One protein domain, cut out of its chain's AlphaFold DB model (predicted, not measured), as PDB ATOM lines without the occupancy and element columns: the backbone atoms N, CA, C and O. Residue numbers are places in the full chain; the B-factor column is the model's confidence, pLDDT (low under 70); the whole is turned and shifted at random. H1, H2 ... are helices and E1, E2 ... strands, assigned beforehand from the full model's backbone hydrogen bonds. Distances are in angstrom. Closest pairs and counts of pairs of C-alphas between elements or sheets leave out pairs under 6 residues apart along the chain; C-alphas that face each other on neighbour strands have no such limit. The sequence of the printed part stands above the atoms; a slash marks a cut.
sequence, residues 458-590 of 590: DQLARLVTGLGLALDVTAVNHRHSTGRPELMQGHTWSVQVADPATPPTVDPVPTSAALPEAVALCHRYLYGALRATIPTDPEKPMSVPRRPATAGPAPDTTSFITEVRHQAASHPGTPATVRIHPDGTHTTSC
ATOM      1  N   ASP A 458     112.338  50.255 333.845       88.62
ATOM      2  CA  ASP A 458     113.602  49.696 333.351       88.62
ATOM      3  C   ASP A 458     113.565  49.366 331.857       88.62
ATOM      4  O   ASP A 458     114.523  49.648 331.138       88.62
ATOM      5  N   GLN A 459     112.481  48.740 331.385       88.94
ATOM      6  CA  GLN A 459     112.304  48.405 329.970       88.94
ATOM      7  C   GLN A 459     112.216  49.677 329.125       88.94
ATOM      8  O   GLN A 459     112.920  49.793 328.121       88.94
ATOM      9  N   LEU A 460     111.423  50.661 329.563       90.94
ATOM     10  CA  LEU A 460     111.292  51.939 328.866       90.94
ATOM     11  C   LEU A 460     112.610  52.726 328.870       90.94
ATOM     12  O   LEU A 460     113.041  53.196 327.820       90.94
ATOM     13  N   ALA A 461     113.300  52.821 330.009       90.69
ATOM     14  CA  ALA A 461     114.587  53.505 330.107       90.69
ATOM     15  C   ALA A 461     115.652  52.832 329.230       90.69
ATOM     16  O   ALA A 461     116.388  53.522 328.526       90.69
ATOM     17  N   ARG A 462     115.715  51.492 329.200       89.00
ATOM     18  CA  ARG A 462     116.604  50.746 328.291       89.00
ATOM     19  C   ARG A 462     116.291  51.019 326.823       89.00
ATOM     20  O   ARG A 462     117.218  51.264 326.054       89.00
ATOM     21  N   LEU A 463     115.012  51.005 326.449       90.94
ATOM     22  CA  LEU A 463     114.557  51.323 325.097       90.94
ATOM     23  C   LEU A 463     114.976  52.743 324.693       90.94
ATOM     24  O   LEU A 463     115.660  52.920 323.689       90.94
ATOM     25  N   VAL A 464     114.608  53.745 325.490       91.69
ATOM     26  CA  VAL A 464     114.817  55.169 325.185       91.69
ATOM     27  C   VAL A 464     116.306  55.513 325.129       91.69
ATOM     28  O   VAL A 464     116.770  56.087 324.143       91.69
ATOM     29  N   THR A 465     117.093  55.053 326.105       89.12
ATOM     30  CA  THR A 465     118.555  55.229 326.073       89.12
ATOM     31  C   THR A 465     119.203  54.443 324.929       89.12
ATOM     32  O   THR A 465     120.155  54.917 324.314       89.12
ATOM     33  N   GLY A 466     118.665  53.271 324.567       88.31
ATOM     34  CA  GLY A 466     119.078  52.512 323.381       88.31
ATOM     35  C   GLY A 466     118.833  53.241 322.061       88.31
ATOM     36  O   GLY A 466     119.644  53.130 321.138       88.31
ATOM     37  N   LEU A 467     117.765  54.036 321.985       90.06
ATOM     38  CA  LEU A 467     117.469  54.930 320.863       90.06
ATOM     39  C   LEU A 467     118.351  56.192 320.855       90.06
ATOM     40  O   LEU A 467     118.246  56.997 319.932       90.06
ATOM     41  N   GLY A 468     119.251  56.350 321.833       88.94
ATOM     42  CA  GLY A 468     120.118  57.520 321.966       88.94
ATOM     43  C   GLY A 468     119.400  58.747 322.526       88.94
ATOM     44  O   GLY A 468     119.856  59.863 322.292       88.94
ATOM     45  N   LEU A 469     118.283  58.546 323.230       91.44
ATOM     46  CA  LEU A 469     117.446  59.600 323.799       91.44
ATOM     47  C   LEU A 469     117.512  59.609 325.331       91.44
ATOM     48  O   LEU A 469     117.949  58.636 325.951       91.44
ATOM     49  N   ALA A 470     117.083  60.714 325.936       91.88
ATOM     50  CA  ALA A 470     116.971  60.847 327.383       91.88
ATOM     51  C   ALA A 470     115.537  60.559 327.858       91.88
ATOM     52  O   ALA A 470     114.579  60.704 327.094       91.88
ATOM     53  N   LEU A 471     115.394  60.158 329.122       93.12
ATOM     54  CA  LEU A 471     114.101  59.928 329.770       93.12
ATOM     55  C   LEU A 471     113.967  60.825 331.003       93.12
ATOM     56  O   LEU A 471     114.752  60.689 331.939       93.12
ATOM     57  N   ASP A 472     112.970  61.701 331.006       94.00
ATOM     58  CA  ASP A 472     112.608  62.543 332.142       94.00
ATOM     59  C   ASP A 472     111.553  61.843 332.989       94.00
ATOM     60  O   ASP A 472     110.546  61.364 332.469       94.00
ATOM     61  N   VAL A 473     111.792  61.776 334.297       94.25
ATOM     62  CA  VAL A 473     110.851  61.267 335.295       94.25
ATOM     63  C   VAL A 473     110.572  62.392 336.277       94.25
ATOM     64  O   VAL A 473     111.460  62.776 337.043       94.25
ATOM     65  N   THR A 474     109.348  62.907 336.263       94.62
ATOM     66  CA  THR A 474     108.914  64.016 337.113       94.62
ATOM     67  C   THR A 474     107.937  63.520 338.172       94.62
ATOM     68  O   THR A 474     107.082  62.676 337.896       94.62
ATOM     69  N   ALA A 475     108.050  64.045 339.392       94.62
ATOM     70  CA  ALA A 475     107.100  63.803 340.470       94.62
ATOM     71  C   ALA A 475     106.757  65.097 341.218       94.62
ATOM     72  O   ALA A 475     107.634  65.915 341.492       94.62
ATOM     73  N   VAL A 476     105.494  65.246 341.620       93.25
ATOM     74  CA  VAL A 476     105.049  66.281 342.569       93.25
ATOM     75  C   VAL A 476     104.553  65.596 343.833       93.25
ATOM     76  O   VAL A 476     103.788  64.637 343.757       93.25
ATOM     77  N   ASN A 477     104.960  66.090 345.003       92.06
ATOM     78  CA  ASN A 477     104.419  65.656 346.290       92.06
ATOM     79  C   ASN A 477     103.322  66.627 346.751       92.06
ATOM     80  O   ASN A 477     103.597  67.793 347.035       92.06
ATOM     81  N   HIS A 478     102.095  66.130 346.887       88.75
ATOM     82  CA  HIS A 478     100.906  66.905 347.243       88.75
ATOM     83  C   HIS A 478     100.547  66.823 348.734       88.75
ATOM     84  O   HIS A 478      99.383  66.956 349.102       88.75
ATOM     85  N   ARG A 479     101.513  66.615 349.641       87.31
ATOM     86  CA  ARG A 479     101.217  66.469 351.086       87.31
ATOM     87  C   ARG A 479     100.459  67.652 351.704       87.31
ATOM     88  O   ARG A 479      99.709  67.445 352.654       87.31
ATOM     89  N   HIS A 480     100.613  68.868 351.171       85.12
ATOM     90  CA  HIS A 480      99.871  70.054 351.632       85.12
ATOM     91  C   HIS A 480      98.391  70.053 351.213       85.12
ATOM     92  O   HIS A 480      97.598  70.797 351.782       85.12
ATOM     93  N   SER A 481      98.013  69.197 350.265       82.56
ATOM     94  CA  SER A 481      96.638  69.000 349.805       82.56
ATOM     95  C   SER A 481      95.894  67.927 350.608       82.56
ATOM     96  O   SER A 481      94.727  67.661 350.331       82.56
ATOM     97  N   THR A 482      96.540  67.292 351.595       80.38
ATOM     98  CA  THR A 482      95.927  66.220 352.394       80.38
ATOM     99  C   THR A 482      94.623  66.697 353.032       80.38
ATOM    100  O   THR A 482      94.595  67.716 353.720       80.38
ATOM    101  N   GLY A 483      93.542  65.947 352.815       75.19
ATOM    102  CA  GLY A 483      92.212  66.294 353.326       75.19
ATOM    103  C   GLY A 483      91.436  67.303 352.472       75.19
ATOM    104  O   GLY A 483      90.335  67.677 352.862       75.19
ATOM    105  N   ARG A 484      91.975  67.707 351.312       79.62
ATOM    106  CA  ARG A 484      91.318  68.552 350.300       79.62
ATOM    107  C   ARG A 484      91.000  67.726 349.048       79.62
ATOM    108  O   ARG A 484      91.815  67.695 348.127       79.62
ATOM    109  N   PRO A 485      89.882  66.985 349.017       77.50
ATOM    110  CA  PRO A 485      89.570  66.027 347.955       77.50
ATOM    111  C   PRO A 485      89.423  66.656 346.559       77.50
ATOM    112  O   PRO A 485      89.535  65.936 345.567       77.50
ATOM    113  N   GLU A 486      89.217  67.973 346.478       78.88
ATOM    114  CA  GLU A 486      89.219  68.774 345.249       78.88
ATOM    115  C   GLU A 486      90.614  69.011 344.649       78.88
ATOM    116  O   GLU A 486      90.726  69.455 343.509       78.88
ATOM    117  N   LEU A 487      91.679  68.740 345.407       81.31
ATOM    118  CA  LEU A 487      93.068  68.884 344.975       81.31
ATOM    119  C   LEU A 487      93.728  67.516 344.790       81.31
ATOM    120  O   LEU A 487      93.354  66.540 345.446       81.31
ATOM    121  N   MET A 488      94.767  67.463 343.954       80.50
ATOM    122  CA  MET A 488      95.602  66.269 343.776       80.50
ATOM    123  C   MET A 488      96.149  65.769 345.118       80.50
ATOM    124  O   MET A 488      96.531  66.563 345.978       80.50
ATOM    125  N   GLN A 489      96.176  64.448 345.301       80.19
ATOM    126  CA  GLN A 489      96.590  63.791 346.544       80.19
ATOM    127  C   GLN A 489      97.853  62.949 346.341       80.19
ATOM    128  O   GLN A 489      98.108  62.434 345.256       80.19
ATOM    129  N   GLY A 490      98.630  62.752 347.410       85.62
ATOM    130  CA  GLY A 490      99.782  61.849 347.396       85.62
ATOM    131  C   GLY A 490     100.912  62.341 346.491       85.62
ATOM    132  O   GLY A 490     101.498  63.387 346.760       85.62
ATOM    133  N   HIS A 491     101.243  61.565 345.460       87.75
ATOM    134  CA  HIS A 491     102.197  61.966 344.428       87.75
ATOM    135  C   HIS A 491     101.530  61.907 343.060       87.75
ATOM    136  O   HIS A 491     100.809  60.950 342.790       87.75
ATOM    137  N   THR A 492     101.836  62.869 342.195       89.88
ATOM    138  CA  THR A 492     101.589  62.726 340.757       89.88
ATOM    139  C   THR A 492     102.905  62.587 340.006       89.88
ATOM    140  O   THR A 492     103.946  63.044 340.481       89.88
ATOM    141  N   TRP A 493     102.856  61.914 338.862       90.88
ATOM    142  CA  TRP A 493     104.002  61.459 338.089       90.88
ATOM    143  C   TRP A 493     103.845  61.822 336.616       90.88
ATOM    144  O   TRP A 493     102.733  61.860 336.091       90.88
ATOM    145  N   SER A 494     104.964  62.043 335.938       91.69
ATOM    146  CA  SER A 494     105.028  62.024 334.480       91.69
ATOM    147  C   SER A 494     106.357  61.439 334.017       91.69
ATOM    148  O   SER A 494     107.366  61.485 334.725       91.69
ATOM    149  N   VAL A 495     106.330  60.802 332.848       92.56
ATOM    150  CA  VAL A 495     107.506  60.213 332.207       92.56
ATOM    151  C   VAL A 495     107.520  60.670 330.755       92.56
ATOM    152  O   VAL A 495     106.545  60.465 330.032       92.56
ATOM    153  N   GLN A 496     108.600  61.315 330.322       92.38
ATOM    154  CA  GLN A 496     108.693  61.943 329.003       92.38
ATOM    155  C   GLN A 496     110.017  61.602 328.320       92.38
ATOM    156  O   GLN A 496     111.066  61.547 328.956       92.38
ATOM    157  N   VAL A 497     109.981  61.378 327.006       92.19
ATOM    158  CA  VAL A 497     111.199  61.212 326.202       92.19
ATOM    159  C   VAL A 497     111.705  62.583 325.771       92.19
ATOM    160  O   VAL A 497     110.932  63.401 325.278       92.19
ATOM    161  N   ALA A 498     113.008  62.809 325.917       90.19
ATOM    162  CA  ALA A 498     113.656  64.074 325.611       90.19
ATOM    163  C   ALA A 498     114.870  63.899 324.683       90.19
ATOM    164  O   ALA A 498     115.536  62.858 324.666       90.19
ATOM    165  N   ASP A 499     115.187  64.955 323.930       88.19
ATOM    166  CA  ASP A 499     116.488  65.086 323.271       88.19
ATOM    167  C   ASP A 499     117.562  65.292 324.361       88.19
ATOM    168  O   ASP A 499     117.447  66.227 325.154       88.19
ATOM    169  N   PRO A 500     118.611  64.453 324.438       86.62
ATOM    170  CA  PRO A 500     119.655  64.591 325.454       86.62
ATOM    171  C   PRO A 500     120.404  65.931 325.383       86.62
ATOM    172  O   PRO A 500     121.010  66.337 326.372       86.62
ATOM    173  N   ALA A 501     120.378  66.621 324.236       84.31
ATOM    174  CA  ALA A 501     121.025  67.917 324.064       84.31
ATOM    175  C   ALA A 501     120.198  69.098 324.600       84.31
ATOM    176  O   ALA A 501     120.744  70.194 324.753       84.31
ATOM    177  N   THR A 502     118.898  68.921 324.858       84.88
ATOM    178  CA  THR A 502     118.079  69.985 325.453       84.88
ATOM    179  C   THR A 502     118.275  70.013 326.966       84.88
ATOM    180  O   THR A 502     118.654  69.006 327.555       84.88
ATOM    181  N   PRO A 503     118.034  71.141 327.647       80.88
ATOM    182  CA  PRO A 503     117.969  71.154 329.105       80.88
ATOM    183  C   PRO A 503     116.824  70.270 329.644       80.88
ATOM    184  O   PRO A 503     115.827  70.076 328.937       80.88
ATOM    185  N   PRO A 504     116.932  69.757 330.889       77.44
ATOM    186  CA  PRO A 504     115.809  69.156 331.610       77.44
ATOM    187  C   PRO A 504     114.594  70.077 331.560       77.44
ATOM    188  O   PRO A 504     114.671  71.228 331.989       77.44
ATOM    189  N   THR A 505     113.496  69.593 330.981       72.62
ATOM    190  CA  THR A 505     112.229  70.324 330.989       72.62
ATOM    191  C   THR A 505     111.413  69.761 332.133       72.62
ATOM    192  O   THR A 505     111.073  68.583 332.132       72.62
ATOM    193  N   VAL A 506     111.150  70.589 333.136       79.44
ATOM    194  CA  VAL A 506     110.289  70.195 334.246       79.44
ATOM    195  C   VAL A 506     108.854  70.248 333.746       79.44
ATOM    196  O   VAL A 506     108.382  71.320 333.369       79.44
ATOM    197  N   ASP A 507     108.176  69.102 333.723       81.19
ATOM    198  CA  ASP A 507     106.739  69.059 333.470       81.19
ATOM    199  C   ASP A 507     106.016  69.772 334.626       81.19
ATOM    200  O   ASP A 507     106.086  69.307 335.771       81.19
ATOM    201  N   PRO A 508     105.358  70.917 334.372       77.75
ATOM    202  CA  PRO A 508     104.738  71.687 335.437       77.75
ATOM    203  C   PRO A 508     103.460  71.031 335.970       77.75
ATOM    204  O   PRO A 508     103.007  71.407 337.051       77.75
ATOM    205  N   VAL A 509     102.860  70.085 335.234       80.06
ATOM    206  CA  VAL A 509     101.576  69.478 335.605       80.06
ATOM    207  C   VAL A 509     101.602  67.959 335.391       80.06
ATOM    208  O   VAL A 509     100.881  67.446 334.537       80.06
ATOM    209  N   PRO A 510     102.378  67.196 336.184       84.25
ATOM    210  CA  PRO A 510     102.297  65.743 336.146       84.25
ATOM    211  C   PRO A 510     100.904  65.285 336.585       84.25
ATOM    212  O   PRO A 510     100.450  65.650 337.676       84.25
ATOM    213  N   THR A 511     100.230  64.492 335.751       79.50
ATOM    214  CA  THR A 511      98.821  64.099 335.940       79.50
ATOM    215  C   THR A 511      98.627  62.641 336.341       79.50
ATOM    216  O   THR A 511      97.583  62.319 336.906       79.50
ATOM    217  N   SER A 512      99.603  61.759 336.102       82.56
ATOM    218  CA  SER A 512      99.454  60.342 336.445       82.56
ATOM    219  C   SER A 512      99.519  60.144 337.950       82.56
ATOM    220  O   SER A 512     100.425  60.643 338.617       82.56
ATOM    221  N   ALA A 513      98.583  59.389 338.510       76.62
ATOM    222  CA  ALA A 513      98.512  59.174 339.950       76.62
ATOM    223  C   ALA A 513      99.525  58.118 340.433       76.62
ATOM    224  O   ALA A 513      99.883  58.082 341.615       76.62
ATOM    225  N   ALA A 514     100.036  57.283 339.522       79.62
ATOM    226  CA  ALA A 514     101.084  56.308 339.799       79.62
ATOM    227  C   ALA A 514     102.221  56.336 338.757       79.62
ATOM    228  O   ALA A 514     102.046  56.714 337.603       79.62
ATOM    229  N   LEU A 515     103.416  55.886 339.152       85.19
ATOM    230  CA  LEU A 515     104.560  55.798 338.235       85.19
ATOM    231  C   LEU A 515     104.357  54.767 337.103       85.19
ATOM    232  O   LEU A 515     104.661  55.109 335.962       85.19
ATOM    233  N   PRO A 516     103.853  53.535 337.345       81.00
ATOM    234  CA  PRO A 516     103.590  52.587 336.256       81.00
ATOM    235  C   PRO A 516     102.628  53.138 335.196       81.00
ATOM    236  O   PRO A 516     102.824  52.913 334.007       81.00
ATOM    237  N   GLU A 517     101.636  53.919 335.622       76.50
ATOM    238  CA  GLU A 517     100.697  54.622 334.746       76.50
ATOM    239  C   GLU A 517     101.423  55.640 333.850       76.50
ATOM    240  O   GLU A 517     101.276  55.598 332.629       76.50
ATOM    241  N   ALA A 518     102.290  56.481 334.425       84.62
ATOM    242  CA  ALA A 518     103.099  57.433 333.661       84.62
ATOM    243  C   ALA A 518     104.019  56.741 332.635       84.62
ATOM    244  O   ALA A 518     104.192  57.224 331.515       84.62
ATOM    245  N   VAL A 519     104.592  55.585 332.993       87.06
ATOM    246  CA  VAL A 519     105.432  54.772 332.096       87.06
ATOM    247  C   VAL A 519     104.616  54.198 330.936       87.06
ATOM    248  O   VAL A 519     105.052  54.273 329.784       87.06
ATOM    249  N   ALA A 520     103.433  53.649 331.217       77.75
ATOM    250  CA  ALA A 520     102.537  53.127 330.191       77.75
ATOM    251  C   ALA A 520     102.091  54.232 329.218       77.75
ATOM    252  O   ALA A 520     102.136  54.027 328.003       77.75
ATOM    253  N   LEU A 521     101.752  55.417 329.741       78.69
ATOM    254  CA  LEU A 521     101.377  56.589 328.949       78.69
ATOM    255  C   LEU A 521     102.525  57.040 328.035       78.69
ATOM    256  O   LEU A 521     102.330  57.231 326.835       78.69
ATOM    257  N   CYS A 522     103.741  57.133 328.579       86.50
ATOM    258  CA  CYS A 522     104.939  57.479 327.816       86.50
ATOM    259  C   CYS A 522     105.202  56.489 326.673       86.50
ATOM    260  O   CYS A 522     105.473  56.896 325.544       86.50
ATOM    261  N   HIS A 523     105.086  55.184 326.943       85.31
ATOM    262  CA  HIS A 523     105.262  54.149 325.926       85.31
ATOM    263  C   HIS A 523     104.185  54.216 324.834       85.31
ATOM    264  O   HIS A 523     104.504  54.057 323.658       85.31
ATOM    265  N   ARG A 524     102.925  54.478 325.204       77.00
ATOM    266  CA  ARG A 524     101.807  54.595 324.258       77.00
ATOM    267  C   ARG A 524     101.965  55.788 323.314       77.00
ATOM    268  O   ARG A 524     101.717  55.655 322.123       77.00
ATOM    269  N   TYR A 525     102.428  56.929 323.823       77.81
ATOM    270  CA  TYR A 525     102.650  58.148 323.033       77.81
ATOM    271  C   TYR A 525     104.094  58.312 322.544       77.81
ATOM    272  O   TYR A 525     104.503  59.399 322.118       77.81
ATOM    273  N   LEU A 526     104.871  57.225 322.564       85.31
ATOM    274  CA  LEU A 526     106.292  57.247 322.249       85.31
ATOM    275  C   LEU A 526     106.558  57.813 320.853       85.31
ATOM    276  O   LEU A 526     107.480  58.603 320.696       85.31
ATOM    277  N   TYR A 527     105.745  57.489 319.844       82.31
ATOM    278  CA  TYR A 527     105.933  58.022 318.491       82.31
ATOM    279  C   TYR A 527     105.908  59.556 318.430       82.31
ATOM    280  O   TYR A 527     106.777  60.168 317.799       82.31
ATOM    281  N   GLY A 528     104.946  60.190 319.110       81.06
ATOM    282  CA  GLY A 528     104.854  61.648 319.186       81.06
ATOM    283  C   GLY A 528     106.112  62.253 319.809       81.06
ATOM    284  O   GLY A 528     106.682  63.203 319.268       81.06
ATOM    285  N   ALA A 529     106.603  61.632 320.883       83.62
ATOM    286  CA  ALA A 529     107.826  62.053 321.553       83.62
ATOM    287  C   ALA A 529     109.079  61.829 320.684       83.62
ATOM    288  O   ALA A 529     109.918  62.720 320.566       83.62
ATOM    289  N   LEU A 530     109.177  60.698 319.976       87.12
ATOM    290  CA  LEU A 530     110.259  60.425 319.025       87.12
ATOM    291  C   LEU A 530     110.299  61.481 317.919       87.12
ATOM    292  O   LEU A 530     111.368  62.009 317.607       87.12
ATOM    293  N   ARG A 531     109.145  61.862 317.361       85.06
ATOM    294  CA  ARG A 531     109.067  62.914 316.335       85.06
ATOM    295  C   ARG A 531     109.552  64.267 316.831       85.06
ATOM    296  O   ARG A 531     110.200  64.974 316.062       85.06
ATOM    297  N   ALA A 532     109.277  64.608 318.088       84.69
ATOM    298  CA  ALA A 532     109.732  65.857 318.691       84.69
ATOM    299  C   ALA A 532     111.266  65.942 318.818       84.69
ATOM    300  O   ALA A 532     111.812  67.040 318.865       84.69
ATOM    301  N   THR A 533     111.971  64.803 318.810       85.81
ATOM    302  CA  THR A 533     113.446  64.749 318.886       85.81
ATOM    303  C   THR A 533     114.142  64.811 317.519       85.81
ATOM    304  O   THR A 533     115.371  64.864 317.438       85.81
ATOM    305  N   ILE A 534     113.386  64.827 316.415       86.75
ATOM    306  CA  ILE A 534     113.953  64.921 315.066       86.75
ATOM    307  C   ILE A 534     114.456  66.356 314.822       86.75
ATOM    308  O   ILE A 534     113.679  67.301 314.967       86.75
ATOM    309  N   PRO A 535     115.714  66.558 314.373       86.44
ATOM    310  CA  PRO A 535     116.221  67.893 314.078       86.44
ATOM    311  C   PRO A 535     115.379  68.621 313.022       86.44
ATOM    312  O   PRO A 535     115.220  68.130 311.898       86.44
ATOM    313  N   THR A 536     114.901  69.814 313.384       85.38
ATOM    314  CA  THR A 536     114.093  70.689 312.520       85.38
ATOM    315  C   THR A 536     114.898  71.286 311.367       85.38
ATOM    316  O   THR A 536     114.345  71.502 310.293       85.38
ATOM    317  N   ASP A 537     116.205  71.501 311.556       86.25
ATOM    318  CA  ASP A 537     117.118  71.895 310.482       86.25
ATOM    319  C   ASP A 537     117.379  70.705 309.535       86.25
ATOM    320  O   ASP A 537     117.999  69.718 309.956       86.25
ATOM    321  N   PRO A 538     116.949  70.776 308.258       84.31
ATOM    322  CA  PRO A 538     117.122  69.693 307.296       84.31
ATOM    323  C   PRO A 538     118.590  69.398 306.947       84.31
ATOM    324  O   PRO A 538     118.857  68.324 306.402       84.31
ATOM    325  N   GLU A 539     119.534  70.298 307.250       84.06
ATOM    326  CA  GLU A 539     120.972  70.074 307.044       84.06
ATOM    327  C   GLU A 539     121.608  69.221 308.151       84.06
ATOM    328  O   GLU A 539     122.486  68.404 307.872       84.06
ATOM    329  N   LYS A 540     121.152  69.360 309.403       84.56
ATOM    330  CA  LYS A 540     121.716  68.632 310.552       84.56
ATOM    331  C   LYS A 540     121.315  67.158 310.488       84.56
ATOM    332  O   LYS A 540     120.140  66.903 310.717       84.56
ATOM    333  N   PRO A 541     122.194  66.179 310.198       81.31
ATOM    334  CA  PRO A 541     121.818  64.771 310.005       81.31
ATOM    335  C   PRO A 541     121.085  64.173 311.215       81.31
ATOM    336  O   PRO A 541     121.372  64.535 312.355       81.31
ATOM    337  N   MET A 542     120.166  63.233 310.971       84.75
ATOM    338  CA  MET A 542     119.561  62.455 312.060       84.75
ATOM    339  C   MET A 542     120.565  61.442 312.605       84.75
ATOM    340  O   MET A 542     121.292  60.806 311.831       84.75
ATOM    341  N   SER A 543     120.557  61.262 313.924       81.62
ATOM    342  CA  SER A 543     121.284  60.190 314.598       81.62
ATOM    343  C   SER A 543     120.812  58.820 314.102       81.62
ATOM    344  O   SER A 543     119.633  58.615 313.820       81.62
ATOM    345  N   VAL A 544     121.739  57.865 313.996       83.69
ATOM    346  CA  VAL A 544     121.456  56.483 313.576       83.69
ATOM    347  C   VAL A 544     121.761  55.571 314.766       83.69
ATOM    348  O   VAL A 544     122.887  55.075 314.868       83.69
ATOM    349  N   PRO A 545     120.815  55.388 315.705       82.56
ATOM    350  CA  PRO A 545     121.115  54.765 316.987       82.56
ATOM    351  C   PRO A 545     121.512  53.299 316.830       82.56
ATOM    352  O   PRO A 545     120.949  52.552 316.022       82.56
ATOM    353  N   ARG A 546     122.527  52.895 317.594       82.00
ATOM    354  CA  ARG A 546     123.083  51.540 317.601       82.00
ATOM    355  C   ARG A 546     123.464  51.182 319.020       82.00
ATOM    356  O   ARG A 546     124.349  51.817 319.585       82.00
ATOM    357  N   ARG A 547     122.848  50.132 319.558       80.19
ATOM    358  CA  ARG A 547     123.190  49.614 320.882       80.19
ATOM    359  C   ARG A 547     123.238  48.083 320.871       80.19
ATOM    360  O   ARG A 547     122.205  47.459 320.622       80.19
ATOM    361  N   PRO A 548     124.410  47.463 321.106       71.50
ATOM    362  CA  PRO A 548     124.520  46.011 321.239       71.50
ATOM    363  C   PRO A 548     123.982  45.522 322.597       71.50
ATOM    364  O   PRO A 548     123.904  46.298 323.545       71.50
ATOM    365  N   ALA A 549     123.672  44.221 322.719       58.81
ATOM    366  CA  ALA A 549     123.156  43.601 323.958       58.81
ATOM    367  C   ALA A 549     124.105  43.751 325.151       58.81
ATOM    368  O   ALA A 549     123.677  43.725 326.296       58.81
ATOM    369  N   THR A 550     125.399  43.896 324.881       55.84
ATOM    370  CA  THR A 550     126.464  44.001 325.881       55.84
ATOM    371  C   THR A 550     126.691  45.428 326.388       55.84
ATOM    372  O   THR A 550     127.609  45.656 327.173       55.84
ATOM    373  N   ALA A 551     125.903  46.409 325.933       57.03
ATOM    374  CA  ALA A 551     126.106  47.817 326.257       57.03
ATOM    375  C   ALA A 551     125.592  48.186 327.659       57.03
ATOM    376  O   ALA A 551     124.472  48.684 327.809       57.03
ATOM    377  N   GLY A 552     126.474  48.013 328.648       57.09
ATOM    378  CA  GLY A 552     126.378  48.588 329.992       57.09
ATOM    379  C   GLY A 552     125.330  47.942 330.907       57.09
ATOM    380  O   GLY A 552     124.444  47.228 330.437       57.09
ATOM    381  N   PRO A 553     125.430  48.163 332.230       61.12
ATOM    382  CA  PRO A 553     124.393  47.732 333.156       61.12
ATOM    383  C   PRO A 553     123.072  48.450 332.852       61.12
ATOM    384  O   PRO A 553     123.042  49.547 332.290       61.12
ATOM    385  N   ALA A 554     121.970  47.810 333.232       66.62
ATOM    386  CA  ALA A 554     120.663  48.444 333.241       66.62
ATOM    387  C   ALA A 554     120.701  49.772 334.024       66.62
ATOM    388  O   ALA A 554     121.401  49.836 335.037       66.62
ATOM    389  N   PRO A 555     119.944  50.802 333.603       73.19
ATOM    390  CA  PRO A 555     119.763  51.991 334.429       73.19
ATOM    391  C   PRO A 555     119.206  51.585 335.802       73.19
ATOM    392  O   PRO A 555     118.277  50.782 335.870       73.19
ATOM    393  N   ASP A 556     119.773  52.126 336.884       82.44
ATOM    394  CA  ASP A 556     119.297  51.887 338.254       82.44
ATOM    395  C   ASP A 556     118.056  52.743 338.538       82.44
ATOM    396  O   ASP A 556     118.089  53.763 339.233       82.44
ATOM    397  N   THR A 557     116.937  52.335 337.947       85.38
ATOM    398  CA  THR A 557     115.683  53.084 338.052       85.38
ATOM    399  C   THR A 557     115.158  53.146 339.483       85.38
ATOM    400  O   THR A 557     114.499  54.117 339.840       85.38
ATOM    401  N   THR A 558     115.494  52.176 340.341       88.12
ATOM    402  CA  THR A 558     115.072  52.178 341.752       88.12
ATOM    403  C   THR A 558     115.710  53.333 342.522       88.12
ATOM    404  O   THR A 558     115.017  54.045 343.260       88.12
ATOM    405  N   SER A 559     117.008  53.570 342.314       87.88
ATOM    406  CA  SER A 559     117.693  54.733 342.886       87.88
ATOM    407  C   SER A 559     117.121  56.045 342.345       87.88
ATOM    408  O   SER A 559     116.843  56.950 343.130       87.88
ATOM    409  N   PHE A 560     116.831  56.133 341.041       89.31
ATOM    410  CA  PHE A 560     116.226  57.334 340.446       89.31
ATOM    411  C   PHE A 560     114.823  57.636 340.994       89.31
ATOM    412  O   PHE A 560     114.512  58.791 341.284       89.31
ATOM    413  N   ILE A 561     113.990  56.610 341.207       91.00
ATOM    414  CA  ILE A 561     112.667  56.749 341.839       91.00
ATOM    415  C   ILE A 561     112.799  57.267 343.274       91.00
ATOM    416  O   ILE A 561     111.995  58.084 343.728       91.00
ATOM    417  N   THR A 562     113.791  56.770 344.010       92.25
ATOM    418  CA  THR A 562     114.033  57.192 345.393       92.25
ATOM    419  C   THR A 562     114.476  58.653 345.442       92.25
ATOM    420  O   THR A 562     113.930  59.426 346.229       92.25
ATOM    421  N   GLU A 563     115.389  59.045 344.553       91.69
ATOM    422  CA  GLU A 563     115.894  60.415 344.445       91.69
ATOM    423  C   GLU A 563     114.777  61.405 344.089       91.69
ATOM    424  O   GLU A 563     114.561  62.376 344.814       91.69
ATOM    425  N   VAL A 564     113.992  61.137 343.036       92.38
ATOM    426  CA  VAL A 564     112.925  62.063 342.618       92.38
ATOM    427  C   VAL A 564     111.856  62.235 343.706       92.38
ATOM    428  O   VAL A 564     111.378  63.344 343.939       92.38
ATOM    429  N   ARG A 565     111.533  61.171 344.459       93.00
ATOM    430  CA  ARG A 565     110.632  61.257 345.624       93.00
ATOM    431  C   ARG A 565     111.217  62.106 346.739       93.00
ATOM    432  O   ARG A 565     110.488  62.887 347.349       93.00
ATOM    433  N   HIS A 566     112.505  61.943 347.028       92.31
ATOM    434  CA  HIS A 566     113.183  62.716 348.061       92.31
ATOM    435  C   HIS A 566     113.198  64.214 347.725       92.31
ATOM    436  O   HIS A 566     112.869  65.046 348.577       92.31
ATOM    437  N   GLN A 567     113.483  64.554 346.468       90.94
ATOM    438  CA  GLN A 567     113.456  65.933 345.977       90.94
ATOM    439  C   GLN A 567     112.046  66.535 346.032       90.94
ATOM    440  O   GLN A 567     111.858  67.605 346.617       90.94
ATOM    441  N   ALA A 568     111.034  65.812 345.536       91.50
ATOM    442  CA  ALA A 568     109.637  66.245 345.605       91.50
ATOM    443  C   ALA A 568     109.155  66.424 347.059       91.50
ATOM    444  O   ALA A 568     108.407  67.347 347.374       91.50
ATOM    445  N   ALA A 569     109.606  65.572 347.984       90.88
ATOM    446  CA  ALA A 569     109.299  65.705 349.408       90.88
ATOM    447  C   ALA A 569     110.015  66.894 350.076       90.88
ATOM    448  O   ALA A 569     109.519  67.417 351.078       90.88
ATOM    449  N   SER A 570     111.160  67.327 349.552       92.50
ATOM    450  CA  SER A 570     111.871  68.511 350.046       92.50
ATOM    451  C   SER A 570     111.166  69.811 349.638       92.50
ATOM    452  O   SER A 570     111.173  70.765 350.414       92.50
ATOM    453  N   HIS A 571     110.467  69.817 348.495       88.56
ATOM    454  CA  HIS A 571     109.737  70.978 347.963       88.56
ATOM    455  C   HIS A 571     108.297  70.612 347.542       88.56
ATOM    456  O   HIS A 571     107.991  70.536 346.355       88.56
ATOM    457  N   PRO A 572     107.376  70.361 348.487       89.25
ATOM    458  CA  PRO A 572     106.047  69.869 348.136       89.25
ATOM    459  C   PRO A 572     105.200  70.924 347.436       89.25
ATOM    460  O   PRO A 572     105.198  72.090 347.828       89.25
ATOM    461  N   GLY A 573     104.422  70.476 346.455       86.75
ATOM    462  CA  GLY A 573     103.718  71.328 345.500       86.75
ATOM    463  C   GLY A 573     104.586  71.777 344.320       86.75
ATOM    464  O   GLY A 573     104.033  72.255 343.336       86.75
ATOM    465  N   THR A 574     105.909  71.576 344.376       90.69
ATOM    466  CA  THR A 574     106.830  71.855 343.270       90.69
ATOM    467  C   THR A 574     107.222  70.545 342.569       90.69
ATOM    468  O   THR A 574     107.524  69.560 343.251       90.69
ATOM    469  N   PRO A 575     107.205  70.491 341.227       92.44
ATOM    470  CA  PRO A 575     107.661  69.323 340.475       92.44
ATOM    471  C   PRO A 575     109.179  69.135 340.574       92.44
ATOM    472  O   PRO A 575     109.944  70.056 340.326       92.44
ATOM    473  N   ALA A 576     109.617  67.914 340.879       93.88
ATOM    474  CA  ALA A 576     111.020  67.504 340.832       93.88
ATOM    475  C   ALA A 576     111.232  66.509 339.690       93.88
ATOM    476  O   ALA A 576     110.413  65.612 339.504       93.88
ATOM    477  N   THR A 577     112.327  66.640 338.943       94.12
ATOM    478  CA  THR A 577     112.627  65.815 337.764       94.12
ATOM    479  C   THR A 577     114.010  65.178 337.859       94.12
ATOM    480  O   THR A 577     114.991  65.843 338.197       94.12
ATOM    481  N   VAL A 578     114.093  63.893 337.511       93.69
ATOM    482  CA  VAL A 578     115.343  63.182 337.213       93.69
ATOM    483  C   VAL A 578     115.367  62.870 335.722       93.69
ATOM    484  O   VAL A 578     114.455  62.225 335.212       93.69
ATOM    485  N   ARG A 579     116.435  63.279 335.035       93.12
ATOM    486  CA  ARG A 579     116.712  62.899 333.647       93.12
ATOM    487  C   ARG A 579     117.720  61.766 333.604       93.12
ATOM    488  O   ARG A 579     118.809  61.916 334.149       93.12
ATOM    489  N   ILE A 580     117.393  60.688 332.903       91.94
ATOM    490  CA  ILE A 580     118.287  59.565 332.600       91.94
ATOM    491  C   ILE A 580     118.868  59.781 331.200       91.94
ATOM    492  O   ILE A 580     118.121  59.832 330.222       91.94
ATOM    493  N   HIS A 581     120.191  59.905 331.093       89.12
ATOM    494  CA  HIS A 581     120.892  60.154 329.832       89.12
ATOM    495  C   HIS A 581     121.256  58.850 329.097       89.12
ATOM    496  O   HIS A 581     121.381  57.796 329.729       89.12
ATOM    497  N   PRO A 582     121.476  58.894 327.765       85.94
ATOM    498  CA  PRO A 582     121.853  57.716 326.975       85.94
ATOM    499  C   PRO A 582     123.118  56.993 327.455       85.94
ATOM    500  O   PRO A 582     123.253  55.787 327.255       85.94
ATOM    501  N   ASP A 583     124.047  57.724 328.073       82.81
ATOM    502  CA  ASP A 583     125.308  57.204 328.610       82.81
ATOM    503  C   ASP A 583     125.166  56.561 330.004       82.81
ATOM    504  O   ASP A 583     126.139  56.040 330.548       82.81
ATOM    505  N   GLY A 584     123.953  56.562 330.568       76.38
ATOM    506  CA  GLY A 584     123.643  56.032 331.893       76.38
ATOM    507  C   GLY A 584     123.855  57.027 333.036       76.38
ATOM    508  O   GLY A 584     123.574  56.685 334.185       76.38
ATOM    509  N   THR A 585     124.320  58.248 332.756       86.38
ATOM    510  CA  THR A 585     124.362  59.324 333.753       86.38
ATOM    511  C   THR A 585     122.960  59.878 334.018       86.38
ATOM    512  O   THR A 585     122.012  59.608 333.278       86.38
ATOM    513  N   HIS A 586     122.803  60.650 335.096       88.69
ATOM    514  CA  HIS A 586     121.545  61.324 335.393       88.69
ATOM    515  C   HIS A 586     121.768  62.748 335.899       88.69
ATOM    516  O   HIS A 586     122.813  63.065 336.467       88.69
ATOM    517  N   THR A 587     120.772  63.604 335.690       90.38
ATOM    518  CA  THR A 587     120.742  64.985 336.192       90.38
ATOM    519  C   THR A 587     119.424  65.255 336.902       90.38
ATOM    520  O   THR A 587     118.389  64.743 336.480       90.38
ATOM    521  N   THR A 588     119.451  66.073 337.951       87.75
ATOM    522  CA  THR A 588     118.273  66.466 338.736       87.75
ATOM    523  C   THR A 588     117.933  67.943 338.528       87.75
ATOM    524  O   THR A 588     118.824  68.777 338.366       87.75
ATOM    525  N   SER A 589     116.642  68.273 338.543       85.75
ATOM    526  CA  SER A 589     116.132  69.651 338.519       85.75
ATOM    527  C   SER A 589     114.836  69.768 339.326       85.75
ATOM    528  O   SER A 589     114.031  68.836 339.311       85.75
ATOM    529  N   CYS A 590     114.627  70.908 339.986       76.75
ATOM    530  CA  CYS A 590     113.425  71.256 340.753       76.75
ATOM    531  C   CYS A 590     112.900  72.627 340.326       76.75
ATOM    532  O   CYS A 590     113.739  73.444 339.873       76.75
TER     533      CYS A 590
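Overview. This is residues 458 to 590 of the 590 residues of an uncharacterized protein of Micromonospora sp. Llam0 (UniProt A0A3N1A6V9). A twisted antiparallel sheet of four strands, in the order E2, E1, E3, E4, has H1, H2 and H4 over one face, while residues 503 to 510 cross the other. H3 sits near one end of E2, residues 536 to 541 stick out beyond that end, and the E1 to E2 turn reaches out oppositely. The printed part has 133 residues, in the order H1, E1, E2, H2, H3, H4, E3, E4; the class is mixed, with under half, 66, in named elements. It is compact, with a radius of gyration of the C-alphas of 15.6 A, yet elongated, spanning 52 by 32 by 24 A.

Arrangement. E1, residues 470 to 477, and E2, residues 491 to 498, form a hairpin, with N 472 and O 496 2.8 A apart. E3, residues 575 to 580, is antiparallel to E1, with N 475 and O 576 2.8 A apart. E4, residues 586 to 589, forms a hairpin with E3, with N 579 and O 587 2.8 A apart. The sheet is twisted, its C-alphas up to 4.2 A off the best plane. H4, residues 557 to 570, lies over E1 and E3 at a height over the sheet of 7.1 A; its closest C-alphas to E3 are those of Ala 568 and Ala 576, 5.1 A. On the same face, making two layers, helices on one face of a sheet, H2, residues 515 to 524, lies over E2 at 5.9 A and H1, residues 458 to 466, over E1 at 9.0 A. H3, residues 526 to 532, only grazes the sheet. H2 and H4 are apart. In H1, H2, H3 and H4 every O i to N i+4 pair is within hydrogen-bond range.

Along the chain. H1 begins at C-alpha 458 (113.602, 49.696, 333.351), and E4 ends at C-alpha 589 (116.132, 69.651, 338.519). First to last C-alpha, E1 measures 23.2 A, E2 22.1 A, H4 19.9 A and E3 16.4 A.

Size, cuts and confidence. The C-alphas farthest apart, of Gly 483 and Glu 539, are 54.6 A apart. The printed part has no cut; the links E1 to E2, E2 to H2 and H3 to H4 are long. Residues 549 to 554 have pLDDT under 70.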